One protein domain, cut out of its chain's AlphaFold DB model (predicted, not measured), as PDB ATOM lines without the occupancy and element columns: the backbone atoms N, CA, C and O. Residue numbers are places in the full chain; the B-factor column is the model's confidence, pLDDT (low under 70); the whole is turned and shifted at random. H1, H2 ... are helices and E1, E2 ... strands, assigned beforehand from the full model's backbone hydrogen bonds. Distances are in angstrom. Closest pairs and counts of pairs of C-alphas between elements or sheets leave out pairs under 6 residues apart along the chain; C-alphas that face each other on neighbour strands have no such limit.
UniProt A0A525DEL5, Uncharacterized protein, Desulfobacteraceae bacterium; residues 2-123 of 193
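What this domain is: This is residues 2 to 123 of the 193 residues of an uncharacterized protein of Desulfobacteraceae bacterium (UniProt A0A525DEL5). A helical hairpin, H4 and H5, is crossed on one side by the longest helix, H3, while H6 packs on H5 on the opposite side from H3, so that H5 is in the middle. The short helix H2 packs on H3 and on residues 101 to 102 of H5, and a small two-stranded hairpin, E1 and E2, lies far from the middle, with H1 following it near H3. The printed part has 122 residues with two named strands and then six named helices, in the order E1, E2, H1, H2, H3, H4, H5, H6; the strands form one antiparallel sheet, and the class is mostly helix. The whole is compact, with a radius of gyration of the C-alphas of 14.3 A, and rounded, spanning 36 by 33 by 23 A.

Where its parts are: The strand E1 takes residues 6 to 8, beginning at C-alpha 6 at (67.088, 66.874, 9.972), and is 6.3 A long from first to last C-alpha. E2, residues 11 to 13, is 6.6 A long. H1, residues 15 to 22, measures 10.0 A, and H2, residues 26 to 32, measures 10.1 A. H3, residues 36 to 55, begins with C-alpha 36 at (87.568, 74.133, 25.823) and runs 28.5 A. After residues 56 to 71, which hold no named element, H4 takes residues 72 to 84 and is 18.6 A long. H5, residues 89 to 102, is 20.1 A long. H6, residues 110 to 118, is 11.9 A long and ends with C-alpha 118 at (78.887, 54.347, 38.001).

How they stand to each other: The hub is H5, which touches H2, H3, H4 and H6. H4 and H5 form a helical hairpin at a shallow tilt of 29 degrees, opposite ways, and their closest C-alphas, those of Ala 79 and Gly 92, are 4.0 A apart. H3 touches H5 with residues 42 to 49 alone, at a steep tilt of 63 degrees, opposite ways; the closest C-alphas are those of Val 42 and Cys 98, 5.4 A apart. H3 touches H4 with residues 49 to 53 alone, about perpendicular at 85 degrees, with the C-alphas of Phe 50 and Met 75 closest at 7.0 A. H6 touches H5 at a steep tilt of 50 degrees, opposite ways, closest at the C-alphas of Ala 93 and Tyr 112, 4.6 A apart. H6 is apart from H3 and from H4. H2 touches residues 38 to 40 of H3, with the C-alphas of Gly 32 and Ala 39 closest at 4.7 A. H2 also touches residues 101 to 102 of H5, where the closest C-alphas, those of Glu 27 and Val 102, are 5.9 A apart. H1 and H3 are close but not clearly touching, with the C-alphas of Pro 15 and Asn 47 closest at 6.4 A. E1 and E2 form an antiparallel hairpin, with N 8 and O 11 at 2.8 A and N 6 and O 13 at 2.9 A, both within hydrogen-bond range. In H1, H2, H3, H4, H5 and H6 every O i to N i+4 pair is within hydrogen-bond range.

The domain as a whole: The two C-alphas farthest apart, those of Asn 34 and Gln 59, are 42.9 A from each other, and the first and last printed C-alphas, those of Asn 2 and Asn 123, are 26.1 A apart. The printed part has no cut. The link from H3 to H4, with 16 residues, is long; the link from H5 to H6 is short, and the other links are tight. The mean pLDDT of the printed part is 88.6, and residues 2 to 3 and 23 to 29 are under 70.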
ATOM      1  N   ASN A   2      79.900  66.975   9.824       53.34
ATOM      2  CA  ASN A   2      78.764  67.871  10.143       53.34
ATOM      3  C   ASN A   2      77.774  68.107   8.971       53.34
ATOM      4  O   ASN A   2      77.124  69.142   8.925       53.34
ATOM      5  N   ASP A   3      77.611  67.151   8.050       68.56
ATOM      6  CA  ASP A   3      76.778  67.356   6.844       68.56
ATOM      7  C   ASP A   3      75.386  66.707   6.932       68.56
ATOM      8  O   ASP A   3      74.728  66.516   5.911       68.56
ATOM      9  N   PHE A   4      74.933  66.295   8.123       83.56
ATOM     10  CA  PHE A   4      73.592  65.720   8.239       83.56
ATOM     11  C   PHE A   4      72.552  66.813   8.471       83.56
ATOM     12  O   PHE A   4      72.747  67.728   9.268       83.56
ATOM     13  N   GLU A   5      71.425  66.673   7.784       87.75
ATOM     14  CA  GLU A   5      70.253  67.518   7.956       87.75
ATOM     15  C   GLU A   5      69.144  66.727   8.648       87.75
ATOM     16  O   GLU A   5      69.024  65.506   8.488       87.75
ATOM     17  N   PHE A   6      68.298  67.433   9.387       80.50
ATOM     18  CA  PHE A   6      67.088  66.874   9.972       80.50
ATOM     19  C   PHE A   6      65.880  67.768   9.709       80.50
ATOM     20  O   PHE A   6      66.006  68.972   9.471       80.50
ATOM     21  N   ASP A   7      64.699  67.152   9.730       82.25
ATOM     22  CA  ASP A   7      63.440  67.864   9.541       82.25
ATOM     23  C   ASP A   7      63.155  68.764  10.752       82.25
ATOM     24  O   ASP A   7      63.092  68.312  11.899       82.25
ATOM     25  N   TYR A   8      62.936  70.044  10.479       79.31
ATOM     26  CA  TYR A   8      62.618  71.088  11.442       79.31
ATOM     27  C   TYR A   8      61.387  71.893  10.993       79.31
ATOM     28  O   TYR A   8      60.924  71.800   9.856       79.31
ATOM     29  N   ILE A   9      60.833  72.714  11.895       75.56
ATOM     30  CA  ILE A   9      59.590  73.483  11.684       75.56
ATOM     31  C   ILE A   9      59.637  74.332  10.397       75.56
ATOM     32  O   ILE A   9      58.602  74.561   9.776       75.56
ATOM     33  N   LYS A  10      60.827  74.790   9.982       80.75
ATOM     34  CA  LYS A  10      61.039  75.635   8.793       80.75
ATOM     35  C   LYS A  10      61.622  74.891   7.579       80.75
ATOM     36  O   LYS A  10      62.058  75.542   6.636       80.75
ATOM     37  N   GLY A  11      61.628  73.560   7.586       85.12
ATOM     38  CA  GLY A  11      62.277  72.737   6.563       85.12
ATOM     39  C   GLY A  11      63.471  71.980   7.132       85.12
ATOM     40  O   GLY A  11      63.513  71.705   8.327       85.12
ATOM     41  N   LYS A  12      64.434  71.625   6.285       87.50
ATOM     42  CA  LYS A  12      65.654  70.949   6.732       87.50
ATOM     43  C   LYS A  12      66.631  71.940   7.356       87.50
ATOM     44  O   LYS A  12      66.709  73.080   6.913       87.50
ATOM     45  N   ILE A  13      67.349  71.494   8.377       87.81
ATOM     46  CA  ILE A  13      68.393  72.268   9.052       87.81
ATOM     47  C   ILE A  13      69.518  71.324   9.478       87.81
ATOM     48  O   ILE A  13      69.256  70.161   9.803       87.81
ATOM     49  N   ASN A  14      70.763  71.797   9.473       87.50
ATOM     50  CA  ASN A  14      71.873  71.052  10.071       87.50
ATOM     51  C   ASN A  14      72.068  71.447  11.553       87.50
ATOM     52  O   ASN A  14      71.610  72.512  11.968       87.50
ATOM     53  N   PRO A  15      72.735  70.625  12.386       81.31
ATOM     54  CA  PRO A  15      72.902  70.933  13.806       81.31
ATOM     55  C   PRO A  15      73.590  72.266  14.084       81.31
ATOM     56  O   PRO A  15      73.154  72.970  14.982       81.31
ATOM     57  N   ASN A  16      74.615  72.652  13.315       80.56
ATOM     58  CA  ASN A  16      75.309  73.924  13.550       80.56
ATOM     59  C   ASN A  16      74.378  75.112  13.299       80.56
ATOM     60  O   ASN A  16      74.241  75.965  14.166       80.56
ATOM     61  N   GLU A  17      73.660  75.103  12.175       83.94
ATOM     62  CA  GLU A  17      72.626  76.099  11.897       83.94
ATOM     63  C   GLU A  17      71.540  76.091  12.972       83.94
ATOM     64  O   GLU A  17      71.019  77.142  13.336       83.94
ATOM     65  N   TYR A  18      71.172  74.920  13.487       82.75
ATOM     66  CA  TYR A  18      70.205  74.821  14.568       82.75
ATOM     67  C   TYR A  18      70.727  75.492  15.842       82.75
ATOM     68  O   TYR A  18      70.005  76.284  16.438       82.75
ATOM     69  N   TRP A  19      71.975  75.238  16.236       80.50
ATOM     70  CA  TRP A  19      72.598  75.873  17.398       80.50
ATOM     71  C   TRP A  19      72.680  77.388  17.249       80.50
ATOM     72  O   TRP A  19      72.208  78.111  18.129       80.50
ATOM     73  N   ASP A  20      73.164  77.859  16.101       80.50
ATOM     74  CA  ASP A  20      73.315  79.284  15.809       80.50
ATOM     75  C   ASP A  20      71.962  80.015  15.834       80.50
ATOM     76  O   ASP A  20      71.859  81.138  16.334       80.50
ATOM     77  N   ASN A  21      70.899  79.367  15.342       78.44
ATOM     78  CA  ASN A  21      69.565  79.960  15.258       78.44
ATOM     79  C   ASN A  21      68.719  79.806  16.532       78.44
ATOM     80  O   ASN A  21      67.807  80.610  16.744       78.44
ATOM     81  N   VAL A  22      68.948  78.762  17.338       72.62
ATOM     82  CA  VAL A  22      68.069  78.398  18.466       72.62
ATOM     83  C   VAL A  22      68.675  78.735  19.822       72.62
ATOM     84  O   VAL A  22      67.943  79.242  20.667       72.62
ATOM     85  N   LEU A  23      69.970  78.488  20.033       68.44
ATOM     86  CA  LEU A  23      70.629  78.746  21.322       68.44
ATOM     87  C   LEU A  23      71.349  80.103  21.358       68.44
ATOM     88  O   LEU A  23      71.492  80.686  22.423       68.44
ATOM     89  N   ARG A  24      71.682  80.684  20.192       63.44
ATOM     90  CA  ARG A  24      72.625  81.814  20.047       63.44
ATOM     91  C   ARG A  24      74.012  81.407  20.577       63.44
ATOM     92  O   ARG A  24      74.146  80.852  21.656       63.44
ATOM     93  N   SER A  25      75.070  81.687  19.821       55.59
ATOM     94  CA  SER A  25      76.451  81.240  20.116       55.59
ATOM     95  C   SER A  25      76.945  81.506  21.550       55.59
ATOM     96  O   SER A  25      77.768  80.754  22.060       55.59
ATOM     97  N   PHE A  26      76.392  82.531  22.203       51.69
ATOM     98  CA  PHE A  26      76.745  82.995  23.541       51.69
ATOM     99  C   PHE A  26      76.794  81.884  24.606       51.69
ATOM    100  O   PHE A  26      77.736  81.842  25.385       51.69
ATOM    101  N   GLU A  27      75.846  80.941  24.612       67.81
ATOM    102  CA  GLU A  27      75.769  79.915  25.670       67.81
ATOM    103  C   GLU A  27      76.882  78.855  25.562       67.81
ATOM    104  O   GLU A  27      77.329  78.312  26.569       67.81
ATOM    105  N   PHE A  28      77.367  78.555  24.350       68.94
ATOM    106  CA  PHE A  28      78.484  77.618  24.168       68.94
ATOM    107  C   PHE A  28      79.836  78.263  24.455       68.94
ATOM    108  O   PHE A  28      80.715  77.590  25.000       68.94
ATOM    109  N   ASP A  29      79.992  79.534  24.085       69.25
ATOM    110  CA  ASP A  29      81.221  80.285  24.332       69.25
ATOM    111  C   ASP A  29      81.464  80.398  25.852       69.25
ATOM    112  O   ASP A  29      82.543  80.048  26.321       69.25
ATOM    113  N   GLU A  30      80.423  80.702  26.639       72.75
ATOM    114  CA  GLU A  30      80.509  80.759  28.110       72.75
ATOM    115  C   GLU A  30      80.819  79.404  28.774       72.75
ATOM    116  O   GLU A  30      81.501  79.354  29.799       72.75
ATOM    117  N   ILE A  31      80.341  78.283  28.216       74.88
ATOM    118  CA  ILE A  31      80.708  76.939  28.707       74.88
ATOM    119  C   ILE A  31      82.188  76.646  28.421       74.88
ATOM    120  O   ILE A  31      82.843  75.965  29.214       74.88
ATOM    121  N   GLY A  32      82.696  77.128  27.282       71.75
ATOM    122  CA  GLY A  32      84.073  76.927  26.833       71.75
ATOM    123  C   GLY A  32      85.098  77.788  27.554       71.75
ATOM    124  O   GLY A  32      86.276  77.415  27.576       71.75
ATOM    125  N   ASP A  33      84.666  78.882  28.182       76.19
ATOM    126  CA  ASP A  33      85.532  79.730  28.989       76.19
ATOM    127  C   ASP A  33      86.225  78.894  30.071       76.19
ATOM    128  O   ASP A  33      85.604  78.307  30.962       76.19
ATOM    129  N   ASN A  34      87.553  78.838  29.974       75.69
ATOM    130  CA  ASN A  34      88.452  78.086  30.852       75.69
ATOM    131  C   ASN A  34      88.340  76.545  30.785       75.69
ATOM    132  O   ASN A  34      89.073  75.862  31.505       75.69
ATOM    133  N   CYS A  35      87.497  75.979  29.906       84.44
ATOM    134  CA  CYS A  35      87.380  74.529  29.681       84.44
ATOM    135  C   CYS A  35      87.007  74.165  28.223       84.44
ATOM    136  O   CYS A  35      85.914  73.647  27.966       84.44
ATOM    137  N   PRO A  36      87.892  74.394  27.231       87.81
ATOM    138  CA  PRO A  36      87.568  74.133  25.823       87.81
ATOM    139  C   PRO A  36      87.174  72.677  25.526       87.81
ATOM    140  O   PRO A  36      86.342  72.420  24.657       87.81
ATOM    141  N   ASP A  37      87.742  71.724  26.267       90.69
ATOM    142  CA  ASP A  37      87.428  70.297  26.179       90.69
ATOM    143  C   ASP A  37      85.999  69.975  26.648       90.69
ATOM    144  O   ASP A  37      85.347  69.117  26.052       90.69
ATOM    145  N   LEU A  38      85.474  70.689  27.654       89.94
ATOM    146  CA  LEU A  38      84.076  70.559  28.075       89.94
ATOM    147  C   LEU A  38      83.135  71.076  26.985       89.94
ATOM    148  O   LEU A  38      82.171  70.396  26.644       89.94
ATOM    149  N   ALA A  39      83.417  72.241  26.397       88.12
ATOM    150  CA  ALA A  39      82.594  72.773  25.310       88.12
ATOM    151  C   ALA A  39      82.590  71.853  24.079       88.12
ATOM    152  O   ALA A  39      81.526  71.582  23.511       88.12
ATOM    153  N   GLU A  40      83.753  71.318  23.692       90.06
ATOM    154  CA  GLU A  40      83.847  70.325  22.620       90.06
ATOM    155  C   GLU A  40      83.030  69.071  22.955       90.06
ATOM    156  O   GLU A  40      82.263  68.585  22.116       90.06
ATOM    157  N   PHE A  41      83.131  68.579  24.192       92.88
ATOM    158  CA  PHE A  41      82.371  67.424  24.653       92.88
ATOM    159  C   PHE A  41      80.857  67.663  24.620       92.88
ATOM    160  O   PHE A  41      80.121  66.819  24.100       92.88
ATOM    161  N   VAL A  42      80.382  68.811  25.113       91.25
ATOM    162  CA  VAL A  42      78.960  69.186  25.100       91.25
ATOM    163  C   VAL A  42      78.454  69.245  23.661       91.25
ATOM    164  O   VAL A  42      77.468  68.589  23.322       91.25
ATOM    165  N   LYS A  43      79.164  69.953  22.774       89.62
ATOM    166  CA  LYS A  43      78.788  70.071  21.358       89.62
ATOM    167  C   LYS A  43      78.760  68.713  20.656       89.62
ATOM    168  O   LYS A  43      77.807  68.404  19.939       89.62
ATOM    169  N   SER A  44      79.781  67.885  20.876       91.94
ATOM    170  CA  SER A  44      79.876  66.535  20.313       91.94
ATOM    171  C   SER A  44      78.728  65.641  20.792       91.94
ATOM    172  O   SER A  44      78.053  65.001  19.982       91.94
ATOM    173  N   THR A  45      78.441  65.665  22.096       94.94
ATOM    174  CA  THR A  45      77.358  64.896  22.720       94.94
ATOM    175  C   THR A  45      75.998  65.289  22.157       94.94
ATOM    176  O   THR A  45      75.232  64.421  21.738       94.94
ATOM    177  N   LEU A  46      75.705  66.589  22.075       93.00
ATOM    178  CA  LEU A  46      74.428  67.077  21.556       93.00
ATOM    179  C   LEU A  46      74.253  66.784  20.058       93.00
ATOM    180  O   LEU A  46      73.181  66.347  19.639       93.00
ATOM    181  N   ASN A  47      75.302  66.956  19.248       91.69
ATOM    182  CA  ASN A  47      75.262  66.610  17.823       91.69
ATOM    183  C   ASN A  47      74.997  65.119  17.609       91.69
ATOM    184  O   ASN A  47      74.172  64.748  16.770       91.69
ATOM    185  N   LYS A  48      75.665  64.262  18.389       94.31
ATOM    186  CA  LYS A  48      75.446  62.817  18.353       94.31
ATOM    187  C   LYS A  48      74.019  62.459  18.772       94.31
ATOM    188  O   LYS A  48      73.369  61.689  18.071       94.31
ATOM    189  N   GLY A  49      73.503  63.065  19.842       94.62
ATOM    190  CA  GLY A  49      72.120  62.880  20.288       94.62
ATOM    191  C   GLY A  49      71.097  63.267  19.225       94.62
ATOM    192  O   GLY A  49      70.165  62.508  18.960       94.62
ATOM    193  N   PHE A  50      71.293  64.402  18.549       92.44
ATOM    194  CA  PHE A  50      70.449  64.796  17.420       92.44
ATOM    195  C   PHE A  50      70.524  63.809  16.259       92.44
ATOM    196  O   PHE A  50      69.494  63.489  15.671       92.44
ATOM    197  N   GLN A  51      71.718  63.319  15.926       92.81
ATOM    198  CA  GLN A  51      71.897  62.345  14.853       92.81
ATOM    199  C   GLN A  51      71.183  61.026  15.172       92.81
ATOM    200  O   GLN A  51      70.464  60.495  14.328       92.81
ATOM    201  N   GLU A  52      71.353  60.508  16.389       95.19
ATOM    202  CA  GLU A  52      70.692  59.289  16.865       95.19
ATOM    203  C   GLU A  52      69.170  59.447  16.861       95.19
ATOM    204  O   GLU A  52      68.460  58.616  16.290       95.19
ATOM    205  N   LEU A  53      68.669  60.558  17.406       94.69
ATOM    206  CA  LEU A  53      67.250  60.890  17.402       94.69
ATOM    207  C   LEU A  53      66.704  60.999  15.972       94.69
ATOM    208  O   LEU A  53      65.665  60.425  15.658       94.69
ATOM    209  N   ASN A  54      67.412  61.689  15.078       92.06
ATOM    210  CA  ASN A  54      67.000  61.840  13.687       92.06
ATOM    211  C   ASN A  54      67.012  60.510  12.920       92.06
ATOM    212  O   ASN A  54      66.195  60.330  12.020       92.06
ATOM    213  N   ASN A  55      67.880  59.569  13.284       94.00
ATOM    214  CA  ASN A  55      67.958  58.252  12.652       94.00
ATOM    215  C   ASN A  55      66.986  57.226  13.252       94.00
ATOM    216  O   ASN A  55      66.797  56.156  12.673       94.00
ATOM    217  N   LEU A  56      66.352  57.533  14.386       95.62
ATOM    218  CA  LEU A  56      65.393  56.640  15.022       95.62
ATOM    219  C   LEU A  56      64.169  56.432  14.118       95.62
ATOM    220  O   LEU A  56      63.505  57.404  13.739       95.62
ATOM    221  N   ASP A  57      63.843  55.171  13.810       96.06
ATOM    222  CA  ASP A  57      62.700  54.810  12.961       96.06
ATOM    223  C   ASP A  57      61.446  55.574  13.398       96.06
ATOM    224  O   ASP A  57      61.054  55.528  14.559       96.06
ATOM    225  N   ARG A  58      60.792  56.281  12.473       94.69
ATOM    226  CA  ARG A  58      59.592  57.081  12.754       94.69
ATOM    227  C   ARG A  58      58.384  56.232  13.173       94.69
ATOM    228  O   ARG A  58      57.383  56.802  13.616       94.69
ATOM    229  N   GLN A  59      58.443  54.907  13.036       97.25
ATOM    230  CA  GLN A  59      57.463  53.961  13.587       97.25
ATOM    231  C   GLN A  59      57.826  53.445  14.988       97.25
ATOM    232  O   GLN A  59      57.012  52.766  15.612       97.25
ATOM    233  N   HIS A  60      59.009  53.782  15.507       96.94
ATOM    234  CA  HIS A  60      59.450  53.400  16.844       96.94
ATOM    235  C   HIS A  60      58.519  53.955  17.936       96.94
ATOM    236  O   HIS A  60      58.013  55.075  17.827       96.94
ATOM    237  N   GLU A  61      58.329  53.199  19.024       96.44
ATOM    238  CA  GLU A  61      57.381  53.525  20.102       96.44
ATOM    239  C   GLU A  61      57.626  54.905  20.728       96.44
ATOM    240  O   GLU A  61      56.676  55.626  21.024       96.44
ATOM    241  N   PHE A  62      58.889  55.315  20.839       97.12
ATOM    242  CA  PHE A  62      59.294  56.651  21.291       97.12
ATOM    243  C   PHE A  62      58.545  57.808  20.593       97.12
ATOM    244  O   PHE A  62      58.270  58.845  21.200       97.12
ATOM    245  N   TRP A  63      58.206  57.641  19.311       97.00
ATOM    246  CA  TRP A  63      57.541  58.667  18.508       97.00
ATOM    247  C   TRP A  63      56.020  58.676  18.638       97.00
ATOM    248  O   TRP A  63      55.367  59.575  18.092       97.00
ATOM    249  N   LYS A  64      55.439  57.688  19.324       96.12
ATOM    250  CA  LYS A  64      53.993  57.542  19.473       96.12
ATOM    251  C   LYS A  64      53.391  58.825  20.053       96.12
ATOM    252  O   LYS A  64      53.872  59.358  21.045       96.12
ATOM    253  N   ASN A  65      52.325  59.313  19.418       93.75
ATOM    254  CA  ASN A  65      51.602  60.533  19.802       93.75
ATOM    255  C   ASN A  65      52.434  61.834  19.774       93.75
ATOM    256  O   ASN A  65      52.111  62.780  20.487       93.75
ATOM    257  N   THR A  66      53.481  61.913  18.946       94.06
ATOM    258  CA  THR A  66      54.277  63.143  18.758       94.06
ATOM    259  C   THR A  66      54.309  63.584  17.292       94.06
ATOM    260  O   THR A  66      53.909  62.833  16.403       94.06
ATOM    261  N   ASN A  67      54.820  64.788  17.018       90.94
ATOM    262  CA  ASN A  67      55.003  65.307  15.652       90.94
ATOM    263  C   ASN A  67      56.179  64.667  14.888       90.94
ATOM    264  O   ASN A  67      56.388  64.987  13.722       90.94
ATOM    265  N   LYS A  68      56.926  63.763  15.535       93.31
ATOM    266  CA  LYS A  68      58.051  63.018  14.959       93.31
ATOM    267  C   LYS A  68      59.221  63.873  14.447       93.31
ATOM    268  O   LYS A  68      59.950  63.444  13.552       93.31
ATOM    269  N   LEU A  69      59.396  65.062  15.025       90.69
ATOM    270  CA  LEU A  69      60.497  65.977  14.720       90.69
ATOM    271  C   LEU A  69      61.592  65.898  15.789       90.69
ATOM    272  O   LEU A  69      61.303  65.869  16.988       90.69
ATOM    273  N   ALA A  70      62.851  65.915  15.352       89.44
ATOM    274  CA  ALA A  70      64.008  65.992  16.234       89.44
ATOM    275  C   ALA A  70      64.213  67.453  16.666       89.44
ATOM    276  O   ALA A  70      64.694  68.285  15.904       89.44
ATOM    277  N   THR A  71      63.803  67.788  17.887       89.00
ATOM    278  CA  THR A  71      63.945  69.130  18.479       89.00
ATOM    279  C   THR A  71      64.680  69.041  19.814       89.00
ATOM    280  O   THR A  71      64.766  67.953  20.378       89.00
ATOM    281  N   LEU A  72      65.147  70.168  20.369       88.69
ATOM    282  CA  LEU A  72      65.727  70.197  21.723       88.69
ATOM    283  C   LEU A  72      64.806  69.587  22.777       88.69
ATOM    284  O   LEU A  72      65.229  68.756  23.571       88.69
ATOM    285  N   TYR A  73      63.526  69.963  22.745       89.94
ATOM    286  CA  TYR A  73      62.530  69.399  23.652       89.94
ATOM    287  C   TYR A  73      62.425  67.879  23.486       89.94
ATOM    288  O   TYR A  73      62.414  67.136  24.460       89.94
ATOM    289  N   LYS A  74      62.425  67.394  22.240       94.38
ATOM    290  CA  LYS A  74      62.382  65.956  21.972       94.38
ATOM    291  C   LYS A  74      63.680  65.236  22.351       94.38
ATOM    292  O   LYS A  74      63.647  64.043  22.633       94.38
ATOM    293  N   MET A  75      64.807  65.941  22.384       94.44
ATOM    294  CA  MET A  75      66.079  65.395  22.846       94.44
ATOM    295  C   MET A  75      66.075  65.134  24.355       94.44
ATOM    296  O   MET A  75      66.614  64.112  24.768       94.44
ATOM    297  N   HIS A  76      65.400  65.972  25.154       95.00
ATOM    298  CA  HIS A  76      65.137  65.680  26.573       95.00
ATOM    299  C   HIS A  76      64.326  64.392  26.732       95.00
ATOM    300  O   HIS A  76      64.759  63.481  27.433       95.00
ATOM    301  N   ASP A  77      63.205  64.266  26.009       97.00
ATOM    302  CA  ASP A  77      62.399  63.033  26.019       97.00
ATOM    303  C   ASP A  77      63.241  61.804  25.649       97.00
ATOM    304  O   ASP A  77      63.066  60.722  26.209       97.00
ATOM    305  N   TYR A  78      64.125  61.956  24.659       97.75
ATOM    306  CA  TYR A  78      64.984  60.885  24.166       97.75
ATOM    307  C   TYR A  78      66.031  60.473  25.200       97.75
ATOM    308  O   TYR A  78      66.191  59.283  25.464       97.75
ATOM    309  N   ALA A  79      66.691  61.439  25.835       97.88
ATOM    310  CA  ALA A  79      67.645  61.198  26.909       97.88
ATOM    311  C   ALA A  79      66.989  60.453  28.088       97.88
ATOM    312  O   ALA A  79      67.515  59.448  28.574       97.88
ATOM    313  N   ASP A  80      65.786  60.878  28.475       96.94
ATOM    314  CA  ASP A  80      64.967  60.215  29.490       96.94
ATOM    315  C   ASP A  80      64.561  58.793  29.094       96.94
ATOM    316  O   ASP A  80      64.590  57.881  29.923       96.94
ATOM    317  N   TYR A  81      64.181  58.592  27.831       97.50
ATOM    318  CA  TYR A  81      63.854  57.278  27.287       97.50
ATOM    319  C   TYR A  81      65.056  56.325  27.371       97.50
ATOM    320  O   TYR A  81      64.910  55.203  27.857       97.50
ATOM    321  N   LEU A  82      66.254  56.780  26.986       98.06
ATOM    322  CA  LEU A  82      67.481  55.977  27.055       98.06
ATOM    323  C   LEU A  82      67.790  55.493  28.479       98.06
ATOM    324  O   LEU A  82      68.194  54.339  28.649       98.06
ATOM    325  N   ILE A  83      67.574  56.352  29.483       97.50
ATOM    326  CA  ILE A  83      67.760  56.021  30.903       97.50
ATOM    327  C   ILE A  83      66.663  55.060  31.379       97.50
ATOM    328  O   ILE A  83      66.968  53.966  31.854       97.50
ATOM    329  N   LYS A  84      65.384  55.431  31.231       97.00
ATOM    330  CA  LYS A  84      64.241  54.670  31.777       97.00
ATOM    331  C   LYS A  84      64.112  53.281  31.155       97.00
ATOM    332  O   LYS A  84      63.740  52.337  31.847       97.00
ATOM    333  N   SER A  85      64.441  53.139  29.873       96.56
ATOM    334  CA  SER A  85      64.431  51.852  29.170       96.56
ATOM    335  C   SER A  85      65.742  51.071  29.302       96.56
ATOM    336  O   SER A  85      65.842  49.982  28.747       96.56
ATOM    337  N   SER A  86      66.740  51.597  30.024       95.81
ATOM    338  CA  SER A  86      68.056  50.967  30.212       95.81
ATOM    339  C   SER A  86      68.788  50.609  28.906       95.81
ATOM    340  O   SER A  86      69.606  49.695  28.886       95.81
ATOM    341  N   ILE A  87      68.509  51.322  27.808       94.88
ATOM    342  CA  ILE A  87      69.112  51.047  26.491       94.88
ATOM    343  C   ILE A  87      70.550  51.562  26.450       94.88
ATOM    344  O   ILE A  87      71.461  50.856  26.026       94.88
ATOM    345  N   ASN A  88      70.744  52.810  26.879       96.81
ATOM    346  CA  ASN A  88      72.059  53.432  26.998       96.81
ATOM    347  C   ASN A  88      72.015  54.543  28.065       96.81
ATOM    348  O   ASN A  88      71.987  55.729  27.720       96.81
ATOM    349  N   PRO A  89      71.965  54.176  29.363       97.31
ATOM    350  CA  PRO A  89      71.795  55.138  30.451       97.31
ATOM    351  C   PRO A  89      72.876  56.215  30.480       97.31
ATOM    352  O   PRO A  89      72.564  57.373  30.731       97.31
ATOM    353  N   LEU A  90      74.126  55.855  30.172       97.88
ATOM    354  CA  LEU A  90      75.245  56.793  30.134       97.88
ATOM    355  C   LEU A  90      75.044  57.884  29.076       97.88
ATOM    356  O   LEU A  90      75.202  59.064  29.384       97.88
ATOM    357  N   SER A  91      74.673  57.508  27.846       97.69
ATOM    358  CA  SER A  91      74.394  58.488  26.785       97.69
ATOM    359  C   SER A  91      73.223  59.393  27.173       97.69
ATOM    360  O   SER A  91      73.308  60.610  27.035       97.69
ATOM    361  N   GLY A  92      72.158  58.819  27.744       97.94
ATOM    362  CA  GLY A  92      71.018  59.597  28.233       97.94
ATOM    363  C   GLY A  92      71.383  60.559  29.370       97.94
ATOM    364  O   GLY A  92      70.932  61.702  29.375       97.94
ATOM    365  N   ALA A  93      72.234  60.141  30.309       97.62
ATOM    366  CA  ALA A  93      72.703  60.993  31.399       97.62
ATOM    367  C   ALA A  93      73.536  62.168  30.871       97.62
ATOM    368  O   ALA A  93      73.262  63.316  31.222       97.62
ATOM    369  N   TRP A  94      74.487  61.905  29.969       97.19
ATOM    370  CA  TRP A  94      75.289  62.964  29.363       97.19
ATOM    371  C   TRP A  94      74.466  63.918  28.503       97.19
ATOM    372  O   TRP A  94      74.674  65.127  28.595       97.19
ATOM    373  N   LEU A  95      73.501  63.416  27.725       96.88
ATOM    374  CA  LEU A  95      72.584  64.269  26.966       96.88
ATOM    375  C   LEU A  95      71.805  65.205  27.887       96.88
ATOM    376  O   LEU A  95      71.771  66.402  27.627       96.88
ATOM    377  N   ASN A  96      71.236  64.691  28.978       95.94
ATOM    378  CA  ASN A  96      70.511  65.514  29.943       95.94
ATOM    379  C   ASN A  96      71.408  66.577  30.605       95.94
ATOM    380  O   ASN A  96      70.994  67.729  30.720       95.94
ATOM    381  N   VAL A  97      72.639  66.229  31.002       93.75
ATOM    382  CA  VAL A  97      73.605  67.196  31.564       93.75
ATOM    383  C   VAL A  97      73.951  68.281  30.540       93.75
ATOM    384  O   VAL A  97      73.866  69.465  30.855       93.75
ATOM    385  N   CYS A  98      74.278  67.895  29.306       92.88
ATOM    386  CA  CYS A  98      74.639  68.827  28.236       92.88
ATOM    387  C   CYS A  98      73.469  69.737  27.844       92.88
ATOM    388  O   CYS A  98      73.659  70.936  27.671       92.88
ATOM    389  N   LEU A  99      72.255  69.187  27.736       91.94
ATOM    390  CA  LEU A  99      71.039  69.949  27.447       91.94
ATOM    391  C   LEU A  99      70.737  70.963  28.549       91.94
ATOM    392  O   LEU A  99      70.402  72.107  28.254       91.94
ATOM    393  N   ALA A 100      70.858  70.553  29.813       89.44
ATOM    394  CA  ALA A 100      70.625  71.445  30.935       89.44
ATOM    395  C   ALA A 100      71.675  72.562  31.002       89.44
ATOM    396  O   ALA A 100      71.310  73.700  31.287       89.44
ATOM    397  N   LEU A 101      72.940  72.260  30.683       88.06
ATOM    398  CA  LEU A 101      74.007  73.258  30.598       88.06
ATOM    399  C   LEU A 101      73.706  74.324  29.550       88.06
ATOM    400  O   LEU A 101      73.662  75.503  29.887       88.06
ATOM    401  N   VAL A 102      73.439  73.915  28.308       86.88
ATOM    402  CA  VAL A 102      73.212  74.883  27.229       86.88
ATOM    403  C   VAL A 102      71.914  75.662  27.406       86.88
ATOM    404  O   VAL A 102      71.837  76.786  26.969       86.88
ATOM    405  N   GLN A 103      70.895  75.115  28.074       84.31
ATOM    406  CA  GLN A 103      69.626  75.827  28.291       84.31
ATOM    407  C   GLN A 103      69.584  76.648  29.590       84.31
ATOM    408  O   GLN A 103      68.503  77.104  29.977       84.31
ATOM    409  N   GLY A 104      70.704  76.767  30.312       80.19
ATOM    410  CA  GLY A 104      70.757  77.456  31.605       80.19
ATOM    411  C   GLY A 104      69.828  76.844  32.663       80.19
ATOM    412  O   GLY A 104      69.323  77.548  33.539       80.19
ATOM    413  N   GLN A 105      69.547  75.544  32.565       83.62
ATOM    414  CA  GLN A 105      68.695  74.810  33.499       83.62
ATOM    415  C   GLN A 105      69.527  74.158  34.612       83.62
ATOM    416  O   GLN A 105      70.756  74.076  34.564       83.62
ATOM    417  N   GLN A 106      68.842  73.635  35.630       81.94
ATOM    418  CA  GLN A 106      69.488  72.874  36.694       81.94
ATOM    419  C   GLN A 106      70.102  71.575  36.139       81.94
ATOM    420  O   GLN A 106      69.395  70.605  35.858       81.94
ATOM    421  N   HIS A 107      71.428  71.556  36.011       81.38
ATOM    422  CA  HIS A 107      72.202  70.451  35.432       81.38
ATOM    423  C   HIS A 107      72.897  69.568  36.489       81.38
ATOM    424  O   HIS A 107      73.355  68.466  36.187       81.38
ATOM    425  N   LEU A 108      72.938  70.001  37.752       88.00
ATOM    426  CA  LEU A 108      73.535  69.272  38.880       88.00
ATOM    427  C   LEU A 108      72.566  68.235  39.485       88.00
ATOM    428  O   LEU A 108      72.386  68.158  40.700       88.00
ATOM    429  N   LYS A 109      71.887  67.445  38.643       91.44
ATOM    430  CA  LYS A 109      70.938  66.426  39.119       91.44
ATOM    431  C   LYS A 109      71.656  65.145  39.524       91.44
ATOM    432  O   LYS A 109      72.323  64.510  38.709       91.44
ATOM    433  N   ASN A 110      71.434  64.731  40.771       92.81
ATOM    434  CA  ASN A 110      72.032  63.535  41.363       92.81
ATOM    435  C   ASN A 110      71.887  62.282  40.487       92.81
ATOM    436  O   ASN A 110      72.851  61.539  40.344       92.81
ATOM    437  N   GLU A 111      70.706  62.032  39.910       94.94
ATOM    438  CA  GLU A 111      70.467  60.817  39.120       94.94
ATOM    439  C   GLU A 111      71.373  60.694  37.887       94.94
ATOM    440  O   GLU A 111      71.841  59.599  37.584       94.94
ATOM    441  N   TYR A 112      71.669  61.796  37.194       95.75
ATOM    442  CA  TYR A 112      72.471  61.759  35.970       95.75
ATOM    443  C   TYR A 112      73.954  61.611  36.301       95.75
ATOM    444  O   TYR A 112      74.636  60.760  35.731       95.75
ATOM    445  N   TRP A 113      74.444  62.377  37.274       96.19
ATOM    446  CA  TRP A 113      75.840  62.302  37.703       96.19
ATOM    447  C   TRP A 113      76.178  60.975  38.389       96.19
ATOM    448  O   TRP A 113      77.289  60.480  38.217       96.19
ATOM    449  N   GLN A 114      75.221  60.346  39.083       97.25
ATOM    450  CA  GLN A 114      75.390  58.983  39.593       97.25
ATOM    451  C   GLN A 114      75.618  57.987  38.450       97.25
ATOM    452  O   GLN A 114      76.573  57.223  38.505       97.25
ATOM    453  N   ILE A 115      74.810  58.033  37.381       97.81
ATOM    454  CA  ILE A 115      74.991  57.153  36.211       97.81
ATOM    455  C   ILE A 115      76.372  57.367  35.575       97.81
ATOM    456  O   ILE A 115      77.063  56.403  35.242       97.81
ATOM    457  N   VAL A 116      76.787  58.627  35.416       97.25
ATOM    458  CA  VAL A 116      78.102  58.986  34.860       97.25
ATOM    459  C   VAL A 116      79.240  58.442  35.733       97.25
ATOM    460  O   VAL A 116      80.203  57.876  35.199       97.25
ATOM    461  N   LYS A 117      79.120  58.564  37.061       96.94
ATOM    462  CA  LYS A 117      80.074  58.008  38.028       96.94
ATOM    463  C   LYS A 117      80.128  56.485  37.960       96.94
ATOM    464  O   LYS A 117      81.213  55.936  37.812       96.94
ATOM    465  N   ASP A 118      78.982  55.813  38.003       97.25
ATOM    466  CA  ASP A 118      78.887  54.347  38.001       97.25
ATOM    467  C   ASP A 118      79.458  53.728  36.715       97.25
ATOM    468  O   ASP A 118      79.936  52.595  36.714       97.25
ATOM    469  N   CYS A 119      79.461  54.489  35.618       96.81
ATOM    470  CA  CYS A 119      80.084  54.100  34.354       96.81
ATOM    471  C   CYS A 119      81.585  54.438  34.263       96.81
ATOM    472  O   CYS A 119      82.184  54.216  33.212       96.81
ATOM    473  N   ASN A 120      82.204  54.977  35.320       96.44
ATOM    474  CA  ASN A 120      83.592  55.459  35.343       96.44
ATOM    475  C   ASN A 120      83.898  56.481  34.236       96.44
ATOM    476  O   ASN A 120      84.963  56.445  33.621       96.44
ATOM    477  N   GLN A 121      82.943  57.359  33.926       96.12
ATOM    478  CA  GLN A 121      83.109  58.424  32.927       96.12
ATOM    479  C   GLN A 121      83.047  59.817  33.551       96.12
ATOM    480  O   GLN A 121      82.995  60.815  32.838       96.12
ATOM    481  N   MET A 122      83.028  59.900  34.879       94.69
ATOM    482  CA  MET A 122      82.968  61.171  35.577       94.69
ATOM    483  C   MET A 122      84.286  61.930  35.462       94.69
ATOM    484  O   MET A 122      85.349  61.393  35.760       94.69
ATOM    485  N   ASN A 123      84.186  63.201  35.081       94.44
ATOM    486  CA  ASN A 123      85.278  64.157  35.155       94.44
ATOM    487  C   ASN A 123      84.955  65.191  36.255       94.44
ATOM    488  O   ASN A 123      84.099  66.054  36.042       94.44
TER     489      ASN A 123